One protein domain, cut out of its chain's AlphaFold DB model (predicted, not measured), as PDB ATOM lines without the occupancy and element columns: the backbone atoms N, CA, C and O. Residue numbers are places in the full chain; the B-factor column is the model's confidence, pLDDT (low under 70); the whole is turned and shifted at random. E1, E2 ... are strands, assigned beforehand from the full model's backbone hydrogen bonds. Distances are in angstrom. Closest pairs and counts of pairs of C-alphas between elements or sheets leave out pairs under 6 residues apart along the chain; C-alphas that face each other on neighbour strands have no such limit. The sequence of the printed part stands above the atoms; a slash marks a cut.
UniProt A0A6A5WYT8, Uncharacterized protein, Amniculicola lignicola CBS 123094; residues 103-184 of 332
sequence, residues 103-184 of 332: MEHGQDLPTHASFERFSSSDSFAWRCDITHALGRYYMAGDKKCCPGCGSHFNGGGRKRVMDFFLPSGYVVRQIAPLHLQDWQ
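Overview. This is residues 103 to 184 of the 332 residues of an uncharacterized protein of Amniculicola lignicola CBS 123094 (UniProt A0A6A5WYT8). With little regular structure, this is one small antiparallel sheet amid long loops, only just strongly twisted, its C-alphas up to 4.3 A off its best plane. The 82 printed residues have no named helix and strands E1 to E4, in sheet order E3, E1, E2, E4; the class is all strand, with under half of the residues in named elements. The whole is compact, radius of gyration of the C-alphas 12.3 A, spanning 40 by 28 by 15 A.

Arrangement. Inner strands E1, residues 124 to 132, and E2, residues 135 to 139, form an antiparallel hairpin; N 126 and O 139, 2.8 A, are within hydrogen-bond range. Edge strand E3, residues 159 to 165, is antiparallel to E1, with N 127 and O 160 at 2.8 A. Edge strand E4, residues 171 to 174, is antiparallel to E2, with N 138 and O 172 at 2.9 A.

Along the chain. E1, 21.4 A long from C-alpha 124 at (17.050, 10.152, 11.913), bends by 57 degrees at residue 129. E2 measures 12.9 A, E3 15.5 A and E4 9.7 A, ending at C-alpha 174 (29.609, 18.243, 20.607).

Size, cuts and confidence. The printed part has no cut. The E2 to E3 link is long, 19 residues. Residues 178 to 181 have pLDDT under 70.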
ATOM      1  N   MET A 103      24.941  18.706   8.518       93.50
ATOM      2  CA  MET A 103      25.938  19.095   9.515       93.50
ATOM      3  C   MET A 103      26.686  20.375   9.116       93.50
ATOM      4  O   MET A 103      26.852  20.682   7.937       93.50
ATOM      5  N   GLU A 104      27.097  21.176  10.103       90.31
ATOM      6  CA  GLU A 104      27.837  22.413   9.825       90.31
ATOM      7  C   GLU A 104      29.306  22.095   9.542       90.31
ATOM      8  O   GLU A 104      29.883  21.201  10.154       90.31
ATOM      9  N   HIS A 105      29.930  22.856   8.644       90.06
ATOM     10  CA  HIS A 105      31.352  22.695   8.352       90.06
ATOM     11  C   HIS A 105      32.212  22.947   9.596       90.06
ATOM     12  O   HIS A 105      31.975  23.899  10.340       90.06
ATOM     13  N   GLY A 106      33.222  22.097   9.794       87.81
ATOM     14  CA  GLY A 106      34.098  22.132  10.970       87.81
ATOM     15  C   GLY A 106      33.557  21.362  12.178       87.81
ATOM     16  O   GLY A 106      34.157  21.428  13.246       87.81
ATOM     17  N   GLN A 107      32.438  20.650  12.027       89.81
ATOM     18  CA  GLN A 107      31.960  19.682  13.009       89.81
ATOM     19  C   GLN A 107      32.376  18.277  12.583       89.81
ATOM     20  O   GLN A 107      32.183  17.883  11.437       89.81
ATOM     21  N   ASP A 108      32.920  17.503  13.514       92.50
ATOM     22  CA  ASP A 108      33.155  16.081  13.288       92.50
ATOM     23  C   ASP A 108      31.847  15.297  13.402       92.50
ATOM     24  O   ASP A 108      30.954  15.647  14.183       92.50
ATOM     25  N   LEU A 109      31.740  14.228  12.612       94.94
ATOM     26  CA  LEU A 109      30.623  13.297  12.707       94.94
ATOM     27  C   LEU A 109      30.710  12.558  14.060       94.94
ATOM     28  O   LEU A 109      31.795  12.085  14.404       94.94
ATOM     29  N   PRO A 110      29.613  12.436  14.832       95.12
ATOM     30  CA  PRO A 110      29.632  11.685  16.086       95.12
ATOM     31  C   PRO A 110      30.152  10.252  15.910       95.12
ATOM     32  O   PRO A 110      29.776   9.582  14.953       95.12
ATOM     33  N   THR A 111      30.944   9.746  16.862       93.06
ATOM     34  CA  THR A 111      31.623   8.433  16.778       93.06
ATOM     35  C   THR A 111      30.696   7.254  16.460       93.06
ATOM     36  O   THR A 111      31.112   6.306  15.806       93.06
ATOM     37  N   HIS A 112      29.438   7.309  16.905       94.00
ATOM     38  CA  HIS A 112      28.440   6.249  16.704       94.00
ATOM     39  C   HIS A 112      27.392   6.592  15.639       94.00
ATOM     40  O   HIS A 112      26.360   5.929  15.555       94.00
ATOM     41  N   ALA A 113      27.607   7.650  14.860       96.88
ATOM     42  CA  ALA A 113      26.702   7.990  13.779       96.88
ATOM     43  C   ALA A 113      26.914   7.066  12.575       96.88
ATOM     44  O   ALA A 113      28.042   6.747  12.204       96.88
ATOM     45  N   SER A 114      25.811   6.685  11.938       97.38
ATOM     46  CA  SER A 114      25.803   5.902  10.703       97.38
ATOM     47  C   SER A 114      24.865   6.544   9.689       97.38
ATOM     48  O   SER A 114      23.817   7.068  10.055       97.38
ATOM     49  N   PHE A 115      25.213   6.494   8.406       97.81
ATOM     50  CA  PHE A 115      24.288   6.872   7.328       97.81
ATOM     51  C   PHE A 115      23.320   5.736   6.973       97.81
ATOM     52  O   PHE A 115      22.287   5.965   6.345       97.81
ATOM     53  N   GLU A 116      23.628   4.518   7.415       97.38
ATOM     54  CA  GLU A 116      22.781   3.340   7.282       97.38
ATOM     55  C   GLU A 116      22.004   3.106   8.581       97.38
ATOM     56  O   GLU A 116      22.518   3.315   9.682       97.38
ATOM     57  N   ARG A 117      20.747   2.677   8.453       96.00
ATOM     58  CA  ARG A 117      19.885   2.356   9.598       96.00
ATOM     59  C   ARG A 117      20.391   1.084  10.275       96.00
ATOM     60  O   ARG A 117      20.645   0.108   9.576       96.00
ATOM     61  N   PHE A 118      20.470   1.064  11.606       91.12
ATOM     62  CA  PHE A 118      20.799  -0.152  12.358       91.12
ATOM     63  C   PHE A 118      19.569  -1.056  12.495       91.12
ATOM     64  O   PHE A 118      19.662  -2.273  12.369       91.12
ATOM     65  N   SER A 119      18.401  -0.447  12.708       93.81
ATOM     66  CA  SER A 119      17.100  -1.104  12.808       93.81
ATOM     67  C   SER A 119      16.061  -0.458  11.890       93.81
ATOM     68  O   SER A 119      16.088   0.735  11.578       93.81
ATOM     69  N   SER A 120      15.058  -1.249  11.507       94.12
ATOM     70  CA  SER A 120      13.871  -0.770  10.789       94.12
ATOM     71  C   SER A 120      13.060   0.274  11.575       94.12
ATOM     72  O   SER A 120      12.314   1.046  10.966       94.12
ATOM     73  N   SER A 121      13.228   0.334  12.900       92.81
ATOM     74  CA  SER A 121      12.604   1.317  13.792       92.81
ATOM     75  C   SER A 121      13.422   2.597  13.976       92.81
ATOM     76  O   SER A 121      12.923   3.548  14.580       92.81
ATOM     77  N   ASP A 122      14.655   2.657  13.464       94.44
ATOM     78  CA  ASP A 122      15.522   3.810  13.696       94.44
ATOM     79  C   ASP A 122      14.986   5.047  12.995       94.44
ATOM     80  O   ASP A 122      14.605   5.016  11.821       94.44
ATOM     81  N   SER A 123      14.998   6.159  13.714       96.50
ATOM     82  CA  SER A 123      14.669   7.473  13.180       96.50
ATOM     83  C   SER A 123      15.936   8.306  13.063       96.50
ATOM     84  O   SER A 123      16.894   8.110  13.815       96.50
ATOM     85  N   PHE A 124      15.941   9.224  12.097       98.25
ATOM     86  CA  PHE A 124      17.050  10.152  11.913       98.25
ATOM     87  C   PHE A 124      17.379  10.864  13.223       98.25
ATOM     88  O   PHE A 124      16.482  11.253  13.982       98.25
ATOM     89  N   ALA A 125      18.673  11.052  13.466       98.06
ATOM     90  CA  ALA A 125      19.125  11.862  14.576       98.06
ATOM     91  C   ALA A 125      18.591  13.292  14.428       98.06
ATOM     92  O   ALA A 125      18.267  13.763  13.336       98.06
ATOM     93  N   TRP A 126      18.513  14.018  15.531       98.00
ATOM     94  CA  TRP A 126      18.151  15.425  15.514       98.00
ATOM     95  C   TRP A 126      19.061  16.231  16.422       98.00
ATOM     96  O   TRP A 126      19.634  15.732  17.387       98.00
ATOM     97  N   ARG A 127      19.195  17.509  16.094       96.94
ATOM     98  CA  ARG A 127      20.038  18.464  16.792       96.94
ATOM     99  C   ARG A 127      19.195  19.586  17.361       96.94
ATOM    100  O   ARG A 127      18.323  20.127  16.676       96.94
ATOM    101  N   CYS A 128      19.475  19.970  18.600       96.12
ATOM    102  CA  CYS A 128      18.893  21.175  19.176       96.12
ATOM    103  C   CYS A 128      19.687  22.411  18.711       96.12
ATOM    104  O   CYS A 128      20.889  22.502  18.957       96.12
ATOM    105  N   ASP A 129      19.012  23.372  18.073       93.31
ATOM    106  CA  ASP A 129      19.600  24.620  17.543       93.31
ATOM    107  C   ASP A 129      19.447  25.809  18.520       93.31
ATOM    108  O   ASP A 129      19.554  26.990  18.159       93.31
ATOM    109  N   ILE A 130      19.145  25.513  19.781       92.62
ATOM    110  CA  ILE A 130      19.229  26.479  20.877       92.62
ATOM    111  C   ILE A 130      20.697  26.603  21.295       92.62
ATOM    112  O   ILE A 130      21.452  25.636  21.237       92.62
ATOM    113  N   THR A 131      21.114  27.800  21.699       91.44
ATOM    114  CA  THR A 131      22.454  28.020  22.243       91.44
ATOM    115  C   THR A 131      22.538  27.387  23.633       91.44
ATOM    116  O   THR A 131      21.828  27.807  24.552       91.44
ATOM    117  N   HIS A 132      23.379  26.366  23.797       94.81
ATOM    118  CA  HIS A 132      23.619  25.741  25.099       94.81
ATOM    119  C   HIS A 132      24.988  26.117  25.655       94.81
ATOM    120  O   HIS A 132      25.915  26.417  24.906       94.81
ATOM    121  N   ALA A 133      25.111  26.020  26.976       94.44
ATOM    122  CA  ALA A 133      26.353  26.231  27.703       94.44
ATOM    123  C   ALA A 133      27.438  25.226  27.285       94.44
ATOM    124  O   ALA A 133      28.584  25.603  27.096       94.44
ATOM    125  N   LEU A 134      27.066  23.959  27.067       93.94
ATOM    126  CA  LEU A 134      28.018  22.870  26.800       93.94
ATOM    127  C   LEU A 134      28.071  22.393  25.335       93.94
ATOM    128  O   LEU A 134      28.614  21.331  25.047       93.94
ATOM    129  N   GLY A 135      27.466  23.131  24.409       92.94
ATOM    130  CA  GLY A 135      27.685  22.937  22.976       92.94
ATOM    131  C   GLY A 135      26.413  22.640  22.206       92.94
ATOM    132  O   GLY A 135      25.320  23.131  22.512       92.94
ATOM    133  N   ARG A 136      26.560  21.824  21.166       93.06
ATOM    134  CA  ARG A 136      25.431  21.262  20.428       93.06
ATOM    135  C   ARG A 136      25.129  19.867  20.956       93.06
ATOM    136  O   ARG A 136      26.033  19.109  21.291       93.06
ATOM    137  N   TYR A 137      23.846  19.538  20.997       95.75
ATOM    138  CA  TYR A 137      23.379  18.201  21.345       95.75
ATOM    139  C   TYR A 137      22.821  17.550  20.097       95.75
ATOM    140  O   TYR A 137      21.914  18.112  19.476       95.75
ATOM    141  N   TYR A 138      23.353  16.380  19.766       97.06
ATOM    142  CA  TYR A 138      22.773  15.448  18.811       97.06
ATOM    143  C   TYR A 138      22.095  14.340  19.594       97.06
ATOM    144  O   TYR A 138      22.645  13.826  20.563       97.06
ATOM    145  N   MET A 139      20.886  13.998  19.193       97.69
ATOM    146  CA  MET A 139      20.046  13.031  19.875       97.69
ATOM    147  C   MET A 139      19.571  12.010  18.859       97.69
ATOM    148  O   MET A 139      19.250  12.363  17.722       97.69
ATOM    149  N   ALA A 140      19.513  10.752  19.273       97.56
ATOM    150  CA  ALA A 140      18.805   9.729  18.526       97.56
ATOM    151  C   ALA A 140      17.318  10.104  18.379       97.56
ATOM    152  O   ALA A 140      16.762  10.857  19.186       97.56
ATOM    153  N   GLY A 141      16.665   9.631  17.316       95.44
ATOM    154  CA  GLY A 141      15.293  10.055  17.006       95.44
ATOM    155  C   GLY A 141      14.224   9.544  17.992       95.44
ATOM    156  O   GLY A 141      13.102  10.070  18.047       95.44
ATOM    157  N   ASP A 142      14.569   8.573  18.838       96.12
ATOM    158  CA  ASP A 142      13.742   8.115  19.954       96.12
ATOM    159  C   ASP A 142      13.772   9.089  21.146       96.12
ATOM    160  O   ASP A 142      12.744   9.281  21.799       96.12
ATOM    161  N   LYS A 143      14.884   9.797  21.381       97.25
ATOM    162  CA  LYS A 143      14.973  10.830  22.421       97.25
ATOM    163  C   LYS A 143      14.100  12.033  22.073       97.25
ATOM    164  O   LYS A 143      14.229  12.644  21.013       97.25
ATOM    165  N   LYS A 144      13.207  12.400  22.997       96.75
ATOM    166  CA  LYS A 144      12.234  13.484  22.794       96.75
ATOM    167  C   LYS A 144      12.616  14.806  23.439       96.75
ATOM    168  O   LYS A 144      12.049  15.815  23.046       96.75
ATOM    169  N   CYS A 145      13.573  14.837  24.361       97.31
ATOM    170  CA  CYS A 145      13.969  16.051  25.076       97.31
ATOM    171  C   CYS A 145      15.473  16.297  24.959       97.31
ATOM    172  O   CYS A 145      16.269  15.372  25.096       97.31
ATOM    173  N   CYS A 146      15.858  17.556  24.750       97.50
ATOM    174  CA  CYS A 146      17.257  17.971  24.798       97.50
ATOM    175  C   CYS A 146      17.734  18.087  26.256       97.50
ATOM    176  O   CYS A 146      17.177  18.912  26.980       97.50
ATOM    177  N   PRO A 147      18.792  17.379  26.691       96.81
ATOM    178  CA  PRO A 147      19.300  17.504  28.064       96.81
ATOM    179  C   PRO A 147      19.941  18.872  28.338       96.81
ATOM    180  O   PRO A 147      19.985  19.348  29.472       96.81
ATOM    181  N   GLY A 148      20.373  19.568  27.282       95.75
ATOM    182  CA  GLY A 148      20.926  20.910  27.387       95.75
ATOM    183  C   GLY A 148      19.915  21.953  27.874       95.75
ATOM    184  O   GLY A 148      20.250  22.761  28.733       95.75
ATOM    185  N   CYS A 149      18.693  21.966  27.333       95.50
ATOM    186  CA  CYS A 149      17.704  23.024  27.607       95.50
ATOM    187  C   CYS A 149      16.284  22.533  27.926       95.50
ATOM    188  O   CYS A 149      15.393  23.358  28.110       95.50
ATOM    189  N   GLY A 150      16.040  21.223  27.936       95.75
ATOM    190  CA  GLY A 150      14.718  20.632  28.164       95.75
ATOM    191  C   GLY A 150      13.737  20.806  27.001       95.75
ATOM    192  O   GLY A 150      12.568  20.454  27.126       95.75
ATOM    193  N   SER A 151      14.174  21.352  25.860       95.56
ATOM    194  CA  SER A 151      13.286  21.527  24.708       95.56
ATOM    195  C   SER A 151      12.866  20.181  24.132       95.56
ATOM    196  O   SER A 151      13.707  19.325  23.850       95.56
ATOM    197  N   HIS A 152      11.560  20.028  23.930       96.62
ATOM    198  CA  HIS A 152      10.964  18.824  23.369       96.62
ATOM    199  C   HIS A 152      11.046  18.823  21.832       96.62
ATOM    200  O   HIS A 152      10.856  19.865  21.199       96.62
ATOM    201  N   PHE A 153      11.242  17.654  21.216       96.12
ATOM    202  CA  PHE A 153      11.328  17.478  19.767       96.12
ATOM    203  C   PHE A 153      10.064  17.985  19.075       96.12
ATOM    204  O   PHE A 153      10.157  18.735  18.122       96.12
ATOM    205  N   ASN A 154       8.869  17.705  19.592       96.00
ATOM    206  CA  ASN A 154       7.617  18.244  19.030       96.00
ATOM    207  C   ASN A 154       7.286  19.682  19.486       96.00
ATOM    208  O   ASN A 154       6.237  20.209  19.131       96.00
ATOM    209  N   GLY A 155       8.148  20.316  20.285       94.56
ATOM    210  CA  GLY A 155       7.935  21.674  20.785       94.56
ATOM    211  C   GLY A 155       8.293  22.765  19.769       94.56
ATOM    212  O   GLY A 155       8.853  22.500  18.702       94.56
ATOM    213  N   GLY A 156       8.022  24.018  20.145       91.88
ATOM    214  CA  GLY A 156       8.359  25.217  19.361       91.88
ATOM    215  C   GLY A 156       9.849  25.598  19.356       91.88
ATOM    216  O   GLY A 156      10.204  26.655  18.842       91.88
ATOM    217  N   GLY A 157      10.722  24.775  19.944       90.06
ATOM    218  CA  GLY A 157      12.169  24.990  19.927       90.06
ATOM    219  C   GLY A 157      12.764  24.806  18.528       90.06
ATOM    220  O   GLY A 157      12.277  24.002  17.727       90.06
ATOM    221  N   ARG A 158      13.847  25.540  18.233       93.50
ATOM    222  CA  ARG A 158      14.605  25.369  16.984       93.50
ATOM    223  C   ARG A 158      15.337  24.029  17.018       93.50
ATOM    224  O   ARG A 158      16.119  23.771  17.933       93.50
ATOM    225  N   LYS A 159      15.088  23.200  16.013       95.75
ATOM    226  CA  LYS A 159      15.671  21.870  15.858       95.75
ATOM    227  C   LYS A 159      15.985  21.610  14.394       95.75
ATOM    228  O   LYS A 159      15.298  22.132  13.514       95.75
ATOM    229  N   ARG A 160      16.968  20.750  14.158       97.00
ATOM    230  CA  ARG A 160      17.333  20.257  12.832       97.00
ATOM    231  C   ARG A 160      17.304  18.737  12.843       97.00
ATOM    232  O   ARG A 160      17.891  18.130  13.728       97.00
ATOM    233  N   VAL A 161      16.606  18.138  11.887       98.00
ATOM    234  CA  VAL A 161      16.711  16.696  11.631       98.00
ATOM    235  C   VAL A 161      17.978  16.473  10.816       98.00
ATOM    236  O   VAL A 161      18.228  17.211   9.861       98.00
ATOM    237  N   MET A 162      18.793  15.520  11.244       98.00
ATOM    238  CA  MET A 162      20.053  15.170  10.603       98.00
ATOM    239  C   MET A 162      19.817  14.114   9.518       98.00
ATOM    240  O   MET A 162      18.751  13.509   9.441       98.00
ATOM    241  N   ASP A 163      20.820  13.874   8.687       98.00
ATOM    242  CA  ASP A 163      20.816  12.857   7.624       98.00
ATOM    243  C   ASP A 163      21.578  11.578   7.996       98.00
ATOM    244  O   ASP A 163      21.859  10.743   7.142       98.00
ATOM    245  N   PHE A 164      21.882  11.412   9.280       98.06
ATOM    246  CA  PHE A 164      22.463  10.204   9.849       98.06
ATOM    247  C   PHE A 164      21.618   9.703  11.024       98.06
ATOM    248  O   PHE A 164      20.774  10.415  11.579       98.06
ATOM    249  N   PHE A 165      21.860   8.461  11.407       98.25
ATOM    250  CA  PHE A 165      21.247   7.765  12.526       98.25
ATOM    251  C   PHE A 165      22.213   7.730  13.706       98.25
ATOM    252  O   PHE A 165      23.431   7.693  13.530       98.25
ATOM    253  N   LEU A 166      21.655   7.739  14.913       97.38
ATOM    254  CA  LEU A 166      22.362   7.433  16.153       97.38
ATOM    255  C   LEU A 166      21.678   6.222  16.799       97.38
ATOM    256  O   LEU A 166      20.468   6.067  16.608       97.38
ATOM    257  N   PRO A 167      22.404   5.393  17.571       96.19
ATOM    258  CA  PRO A 167      21.797   4.262  18.258       96.19
ATOM    259  C   PRO A 167      20.706   4.728  19.229       96.19
ATOM    260  O   PRO A 167      20.778   5.833  19.773       96.19
ATOM    261  N   SER A 168      19.694   3.887  19.454       95.62
ATOM    262  CA  SER A 168      18.558   4.230  20.318       95.62
ATOM    263  C   SER A 168      19.033   4.732  21.679       95.62
ATOM    264  O   SER A 168      19.896   4.144  22.331       95.62
ATOM    265  N   GLY A 169      18.478   5.855  22.105       94.25
ATOM    266  CA  GLY A 169      18.733   6.453  23.395       94.25
ATOM    267  C   GLY A 169      19.990   7.320  23.448       94.25
ATOM    268  O   GLY A 169      20.207   7.973  24.467       94.25
ATOM    269  N   TYR A 170      20.797   7.377  22.387       95.06
ATOM    270  CA  TYR A 170      22.059   8.106  22.427       95.06
ATOM    271  C   TYR A 170      21.850   9.615  22.447       95.06
ATOM    272  O   TYR A 170      21.013  10.182  21.737       95.06
ATOM    273  N   VAL A 171      22.699  10.272  23.234       95.75
ATOM    274  CA  VAL A 171      22.893  11.716  23.220       95.75
ATOM    275  C   VAL A 171      24.382  11.982  23.082       95.75
ATOM    276  O   VAL A 171      25.177  11.525  23.898       95.75
ATOM    277  N   VAL A 172      24.757  12.757  22.070       95.38
ATOM    278  CA  VAL A 172      26.134  13.191  21.853       95.38
ATOM    279  C   VAL A 172      26.226  14.693  22.075       95.38
ATOM    280  O   VAL A 172      25.548  15.484  21.412       95.38
ATOM    281  N   ARG A 173      27.088  15.080  23.014       94.44
ATOM    282  CA  ARG A 173      27.500  16.463  23.249       94.44
ATOM    283  C   ARG A 173      28.684  16.772  22.338       94.44
ATOM    284  O   ARG A 173      29.736  16.157  22.472       94.44
ATOM    285  N   GLN A 174      28.520  17.726  21.429       91.31
ATOM    286  CA  GLN A 174      29.609  18.243  20.607       91.31
ATOM    287  C   GLN A 174      29.991  19.635  21.100       91.31
ATOM    288  O   GLN A 174      29.158  20.548  21.092       91.31
ATOM    289  N   ILE A 175      31.253  19.793  21.500       88.19
ATOM    290  CA  ILE A 175      31.829  21.095  21.840       88.19
ATOM    291  C   ILE A 175      31.736  21.965  20.588       88.19
ATOM    292  O   ILE A 175      32.265  21.604  19.535       88.19
ATOM    293  N   ALA A 176      31.011  23.079  20.674       78.06
ATOM    294  CA  ALA A 176      30.957  23.998  19.553       78.06
ATOM    295  C   ALA A 176      32.235  24.853  19.573       78.06
ATOM    296  O   ALA A 176      32.690  25.250  20.647       78.06
ATOM    297  N   PRO A 177      32.830  25.156  18.410       74.44
ATOM    298  CA  PRO A 177      33.904  26.137  18.333       74.44
ATOM    299  C   PRO A 177      33.488  27.443  19.027       74.44
ATOM    300  O   PRO A 177      32.337  27.851  18.885       74.44
ATOM    301  N   LEU A 178      34.411  28.118  19.727       63.56
ATOM    302  CA  LEU A 178      34.109  29.305  20.557       63.56
ATOM    303  C   LEU A 178      33.219  30.351  19.859       63.56
ATOM    304  O   LEU A 178      32.359  30.946  20.491       63.56
ATOM    305  N   HIS A 179      33.392  30.552  18.551       64.56
ATOM    306  CA  HIS A 179      32.645  31.541  17.765       64.56
ATOM    307  C   HIS A 179      31.195  31.139  17.430       64.56
ATOM    308  O   HIS A 179      30.432  31.951  16.916       64.56
ATOM    309  N   LEU A 180      30.818  29.880  17.657       61.00
ATOM    310  CA  LEU A 180      29.461  29.360  17.453       61.00
ATOM    311  C   LEU A 180      28.661  29.318  18.759       61.00
ATOM    312  O   LEU A 180      27.471  28.992  18.743       61.00
ATOM    313  N   GLN A 181      29.307  29.629  19.882       66.06
ATOM    314  CA  GLN A 181      28.785  29.392  21.214       66.06
ATOM    315  C   GLN A 181      28.752  30.680  22.044       66.06
ATOM    316  O   GLN A 181      29.326  30.762  23.122       66.06
ATOM    317  N   ASP A 182      27.995  31.670  21.566       82.19
ATOM    318  CA  ASP A 182      27.652  32.881  22.330       82.19
ATOM    319  C   ASP A 182      26.600  32.555  23.408       82.19
ATOM    320  O   ASP A 182      25.485  33.089  23.418       82.19
ATOM    321  N   TRP A 183      26.890  31.584  24.278       92.81
ATOM    322  CA  TRP A 183      26.007  31.289  25.396       92.81
ATOM    323  C   TRP A 183      26.030  32.463  26.369       92.81
ATOM    324  O   TRP A 183      27.084  32.897  26.823       92.81
ATOM    325  N   GLN A 184      24.843  32.962  26.695       93.31
ATOM    326  CA  GLN A 184      24.658  34.023  27.669       93.31
ATOM    327  C   GLN A 184      23.854  33.484  28.839       93.31
ATOM    328  O   GLN A 184      22.796  32.869  28.656       93.31
TER     329      GLN A 184